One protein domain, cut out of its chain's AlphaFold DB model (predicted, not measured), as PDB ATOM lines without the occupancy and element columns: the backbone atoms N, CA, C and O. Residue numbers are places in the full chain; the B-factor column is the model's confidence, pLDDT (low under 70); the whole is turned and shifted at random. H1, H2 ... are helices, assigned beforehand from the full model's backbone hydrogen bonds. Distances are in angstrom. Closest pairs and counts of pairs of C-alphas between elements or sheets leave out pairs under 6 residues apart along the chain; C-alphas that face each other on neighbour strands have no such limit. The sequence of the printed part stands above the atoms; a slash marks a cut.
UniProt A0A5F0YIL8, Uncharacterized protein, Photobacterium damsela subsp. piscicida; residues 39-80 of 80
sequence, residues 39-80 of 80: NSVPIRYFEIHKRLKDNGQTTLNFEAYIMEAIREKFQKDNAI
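AT A GLANCE: This is residues 39 to 80 of the 80 residues of an uncharacterized protein of Photobacterium damsela subsp. piscicida (UniProt A0A5F0YIL8). Two helices make a loose T: H2, the longest helix, is the stem, and it sets off from near the middle of H1, the crossbar, and runs away from it. The link from H1 to H2, residues 55 to 61, folds back from the end of H1 to bring the chain to the start of H2, and residues 39 to 44 and 73 to 78 stick out. The printed part has 42 residues with two named helices, H1 then H2, and no named strand; the class is all helix. The whole is loose, with a radius of gyration of the C-alphas of 11.7 A, and flat, spanning 32 by 26 by 12 A.

HOW THE PARTS SIT: Start with H2, residues 62 to 76, and look from its first residue toward H1, residues 43 to 54. The two are close but not clearly touching, with 2 pairs of C-alphas within 8 A. Their closest C-alphas are those of His 49 and Phe 62, 6.7 A apart. Their lines are about perpendicular, at 84 degrees, and their centres are 15.4 A apart. In H1 and H2 every O i to N i+4 pair is within hydrogen-bond range.

IN THESE COORDINATES: Find C-alpha 62 at (266.171, 272.385, 223.721); from there H2 runs 21.1 A to C-alpha 76 at (273.998, 274.295, 243.245). Go back to C-alpha 43 at (274.389, 265.370, 218.777), where H1 begins; it runs 16.8 A to C-alpha 54.

THE WHOLE: The two C-alphas farthest apart are those of Asp 54 and Ala 79, at 32.2 A. The printed part has no cut, and the link from H1 to H2, 7 residues, is short. Residues 73 to 78, of which 73 to 76 belong to H2, stand free, as do residues 39 to 44. Residue 80 is the chain's last. The mean pLDDT of the printed part is 95.1, and no printed residue is under 70.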
ATOM      1  N   ASN A  39     278.594 277.294 219.176       76.62
ATOM      2  CA  ASN A  39     279.208 276.978 217.879       76.62
ATOM      3  C   ASN A  39     279.033 275.502 217.500       76.62
ATOM      4  O   ASN A  39     278.865 275.173 216.330       76.62
ATOM      5  N   SER A  40     279.066 274.617 218.492       84.62
ATOM      6  CA  SER A  40     278.877 273.184 218.319       84.62
ATOM      7  C   SER A  40     278.384 272.570 219.624       84.62
ATOM      8  O   SER A  40     278.832 272.929 220.713       84.62
ATOM      9  N   VAL A  41     277.426 271.654 219.512       86.44
ATOM     10  CA  VAL A  41     276.852 270.914 220.639       86.44
ATOM     11  C   VAL A  41     276.836 269.433 220.257       86.44
ATOM     12  O   VAL A  41     276.482 269.122 219.117       86.44
ATOM     13  N   PRO A  42     277.216 268.507 221.158       93.81
ATOM     14  CA  PRO A  42     277.151 267.077 220.873       93.81
ATOM     15  C   PRO A  42     275.749 266.634 220.435       93.81
ATOM     16  O   PRO A  42     274.767 266.906 221.124       93.81
ATOM     17  N   ILE A  43     275.662 265.885 219.329       95.50
ATOM     18  CA  ILE A  43     274.389 265.370 218.777       95.50
ATOM     19  C   ILE A  43     273.613 264.583 219.838       95.50
ATOM     20  O   ILE A  43     272.406 264.756 219.997       95.50
ATOM     21  N   ARG A  44     274.334 263.798 220.643       96.81
ATOM     22  CA  ARG A  44     273.778 263.004 221.741       96.81
ATOM     23  C   ARG A  44     272.926 263.827 222.717       96.81
ATOM     24  O   ARG A  44     271.999 263.285 223.309       96.81
ATOM     25  N   TYR A  45     273.199 265.122 222.897       95.12
ATOM     26  CA  TYR A  45     272.400 265.973 223.788       95.12
ATOM     27  C   TYR A  45     271.014 266.262 223.210       95.12
ATOM     28  O   TYR A  45     270.032 266.240 223.951       95.12
ATOM     29  N   PHE A  46     270.912 266.446 221.893       95.12
ATOM     30  CA  PHE A  46     269.623 266.578 221.216       95.12
ATOM     31  C   PHE A  46     268.834 265.269 221.253       95.12
ATOM     32  O   PHE A  46     267.632 265.290 221.493       95.12
ATOM     33  N   GLU A  47     269.497 264.124 221.070       97.56
ATOM     34  CA  GLU A  47     268.849 262.808 221.146       97.56
ATOM     35  C   GLU A  47     268.279 262.525 222.541       97.56
ATOM     36  O   GLU A  47     267.149 262.053 222.673       97.56
ATOM     37  N   ILE A  48     269.050 262.834 223.589       97.50
ATOM     38  CA  ILE A  48     268.601 262.680 224.974       97.50
ATOM     39  C   ILE A  48     267.439 263.633 225.257       97.50
ATOM     40  O   ILE A  48     266.416 263.181 225.761       97.50
ATOM     41  N   HIS A  49     267.549 264.919 224.899       97.62
ATOM     42  CA  HIS A  49     266.456 265.882 225.094       97.62
ATOM     43  C   HIS A  49     265.179 265.459 224.366       97.62
ATOM     44  O   HIS A  49     264.105 265.492 224.964       97.62
ATOM     45  N   LYS A  50     265.296 264.987 223.120       97.56
ATOM     46  CA  LYS A  50     264.163 264.454 222.362       97.56
ATOM     47  C   LYS A  50     263.489 263.310 223.117       97.56
ATOM     48  O   LYS A  50     262.285 263.360 223.326       97.56
ATOM     49  N   ARG A  51     264.262 262.340 223.618       98.19
ATOM     50  CA  ARG A  51     263.726 261.235 224.427       98.19
ATOM     51  C   ARG A  51     263.011 261.730 225.688       98.19
ATOM     52  O   ARG A  51     261.937 261.231 226.001       98.19
ATOM     53  N   LEU A  52     263.581 262.705 226.400       97.88
ATOM     54  CA  LEU A  52     262.946 263.292 227.588       97.88
ATOM     55  C   LEU A  52     261.607 263.952 227.238       97.88
ATOM     56  O   LEU A  52     260.636 263.808 227.977       97.88
ATOM     57  N   LYS A  53     261.551 264.662 226.109       97.25
ATOM     58  CA  LYS A  53     260.336 265.322 225.634       97.25
ATOM     59  C   LYS A  53     259.272 264.319 225.193       97.25
ATOM     60  O   LYS A  53     258.120 264.454 225.594       97.25
ATOM     61  N   ASP A  54     259.666 263.294 224.443       97.75
ATOM     62  CA  ASP A  54     258.776 262.228 223.970       97.75
ATOM     63  C   ASP A  54     258.190 261.424 225.146       97.75
ATOM     64  O   ASP A  54     257.017 261.057 225.129       97.75
ATOM     65  N   ASN A  55     258.970 261.229 226.214       97.94
ATOM     66  CA  ASN A  55     258.522 260.587 227.454       97.94
ATOM     67  C   ASN A  55     257.700 261.513 228.377       97.94
ATOM     68  O   ASN A  55     257.356 261.111 229.488       97.94
ATOM     69  N   GLY A  56     257.439 262.764 227.983       97.25
ATOM     70  CA  GLY A  56     256.715 263.740 228.805       97.25
ATOM     71  C   GLY A  56     257.478 264.232 230.042       97.25
ATOM     72  O   GLY A  56     256.890 264.868 230.912       97.25
ATOM     73  N   GLN A  57     258.786 263.972 230.136       97.56
ATOM     74  CA  GLN A  57     259.627 264.385 231.268       97.56
ATOM     75  C   GLN A  57     260.021 265.865 231.197       97.56
ATOM     76  O   GLN A  57     260.483 266.441 232.177       97.56
ATOM     77  N   THR A  58     259.852 266.495 230.035       96.50
ATOM     78  CA  THR A  58     259.980 267.942 229.882       96.50
ATOM     79  C   THR A  58     259.075 268.450 228.770       96.50
ATOM     80  O   THR A  58     258.902 267.804 227.738       96.50
ATOM     81  N   THR A  59     258.523 269.644 228.956       97.06
ATOM     82  CA  THR A  59     257.780 270.377 227.923       97.06
ATOM     83  C   THR A  59     258.648 271.428 227.224       97.06
ATOM     84  O   THR A  59     258.259 271.971 226.188       97.06
ATOM     85  N   LEU A  60     259.853 271.686 227.748       96.69
ATOM     86  CA  LEU A  60     260.759 272.723 227.266       96.69
ATOM     87  C   LEU A  60     261.337 272.374 225.886       96.69
ATOM     88  O   LEU A  60     261.577 271.211 225.544       96.69
ATOM     89  N   ASN A  61     261.584 273.398 225.067       95.12
ATOM     90  CA  ASN A  61     262.433 273.245 223.886       95.12
ATOM     91  C   ASN A  61     263.908 273.110 224.312       95.12
ATOM     92  O   ASN A  61     264.253 273.357 225.466       95.12
ATOM     93  N   PHE A  62     264.776 272.687 223.389       93.62
ATOM     94  CA  PHE A  62     266.171 272.385 223.721       93.62
ATOM     95  C   PHE A  62     266.900 273.587 224.337       93.62
ATOM     96  O   PHE A  62     267.559 273.445 225.361       93.62
ATOM     97  N   GLU A  63     266.734 274.783 223.766       92.19
ATOM     98  CA  GLU A  63     267.383 275.998 224.275       92.19
ATOM     99  C   GLU A  63     266.937 276.341 225.703       92.19
ATOM    100  O   GLU A  63     267.789 276.543 226.565       92.19
ATOM    101  N   ALA A  64     265.629 276.345 225.987       94.00
ATOM    102  CA  ALA A  64     265.132 276.611 227.338       94.00
ATOM    103  C   ALA A  64     265.570 275.528 228.331       94.00
ATOM    104  O   ALA A  64     265.958 275.847 229.450       94.00
ATOM    105  N   TYR A  65     265.576 274.260 227.909       96.00
ATOM    106  CA  TYR A  65     266.043 273.150 228.735       96.00
ATOM    107  C   TYR A  65     267.509 273.328 229.163       96.00
ATOM    108  O   TYR A  65     267.847 273.134 230.328       96.00
ATOM    109  N   ILE A  66     268.380 273.749 228.240       94.12
ATOM    110  CA  ILE A  66     269.791 274.020 228.542       94.12
ATOM    111  C   ILE A  66     269.950 275.241 229.456       94.12
ATOM    112  O   ILE A  66     270.777 275.208 230.366       94.12
ATOM    113  N   MET A  67     269.156 276.297 229.261       93.19
ATOM    114  CA  MET A  67     269.204 277.479 230.128       93.19
ATOM    115  C   MET A  67     268.804 277.152 231.572       93.19
ATOM    116  O   MET A  67     269.484 277.595 232.497       93.19
ATOM    117  N   GLU A  68     267.768 276.334 231.770       95.75
ATOM    118  CA  GLU A  68     267.378 275.854 233.102       95.75
ATOM    119  C   GLU A  68     268.463 274.970 233.728       95.75
ATOM    120  O   GLU A  68     268.826 275.178 234.883       95.75
ATOM    121  N   ALA A  69     269.072 274.060 232.961       95.44
ATOM    122  CA  ALA A  69     270.170 273.228 233.459       95.44
ATOM    123  C   ALA A  69     271.390 274.061 233.909       95.44
ATOM    124  O   ALA A  69     272.032 273.747 234.913       95.44
ATOM    125  N   ILE A  70     271.709 275.144 233.190       95.12
ATOM    126  CA  ILE A  70     272.777 276.083 233.569       95.12
ATOM    127  C   ILE A  70     272.392 276.862 234.831       95.12
ATOM    128  O   ILE A  70     273.211 276.986 235.743       95.12
ATOM    129  N   ARG A  71     271.152 277.362 234.911       95.88
ATOM    130  CA  ARG A  71     270.638 278.051 236.101       95.88
ATOM    131  C   ARG A  71     270.742 277.157 237.335       95.88
ATOM    132  O   ARG A  71     271.292 277.583 238.347       95.88
ATOM    133  N   GLU A  72     270.257 275.923 237.236       97.25
ATOM    134  CA  GLU A  72     270.301 274.937 238.314       97.25
ATOM    135  C   GLU A  72     271.744 274.663 238.759       97.25
ATOM    136  O   GLU A  72     272.018 274.544 239.955       97.25
ATOM    137  N   LYS A  73     272.694 274.610 237.813       97.88
ATOM    138  CA  LYS A  73     274.113 274.437 238.134       97.88
ATOM    139  C   LYS A  73     274.672 275.615 238.934       97.88
ATOM    140  O   LYS A  73     275.322 275.378 239.946       97.88
ATOM    141  N   PHE A  74     274.388 276.857 238.538       97.88
ATOM    142  CA  PHE A  74     274.836 278.030 239.297       97.88
ATOM    143  C   PHE A  74     274.257 278.077 240.712       97.88
ATOM    144  O   PHE A  74     274.990 278.393 241.645       97.88
ATOM    145  N   GLN A  75     272.985 277.709 240.879       97.44
ATOM    146  CA  GLN A  75     272.356 277.630 242.200       97.44
ATOM    147  C   GLN A  75     273.019 276.564 243.082       97.44
ATOM    148  O   GLN A  75     273.327 276.820 244.242       97.44
ATOM    149  N   LYS A  76     273.293 275.375 242.528       97.94
ATOM    150  CA  LYS A  76     273.998 274.295 243.245       97.94
ATOM    151  C   LYS A  76     275.411 274.691 243.669       97.94
ATOM    152  O   LYS A  76     275.860 274.286 244.738       97.94
ATOM    153  N   ASP A  77     276.082 275.491 242.849       98.25
ATOM    154  CA  ASP A  77     277.428 275.989 243.122       98.25
ATOM    155  C   ASP A  77     277.428 277.250 244.019       98.25
ATOM    156  O   ASP A  77     278.495 277.789 244.304       98.25
ATOM    157  N   ASN A  78     276.261 277.725 244.486       95.69
ATOM    158  CA  ASN A  78     276.078 278.987 245.226       95.69
ATOM    159  C   ASN A  78     276.653 280.221 244.500       95.69
ATOM    160  O   ASN A  78     277.116 281.174 245.128       95.69
ATOM    161  N   ALA A  79     276.652 280.193 243.167       94.81
ATOM    162  CA  ALA A  79     277.115 281.294 242.328       94.81
ATOM    163  C   ALA A  79     276.004 282.317 242.025       94.81
ATOM    164  O   ALA A  79     276.310 283.426 241.583       94.81
ATOM    165  N   ILE A  80     274.734 281.932 242.232       87.62
ATOM    166  CA  ILE A  80     273.512 282.751 242.143       87.62
ATOM    167  C   ILE A  80     272.513 282.254 243.190       87.62
ATOM    168  O   ILE A  80     272.463 281.019 243.394       87.62
TER     169      ILE A  80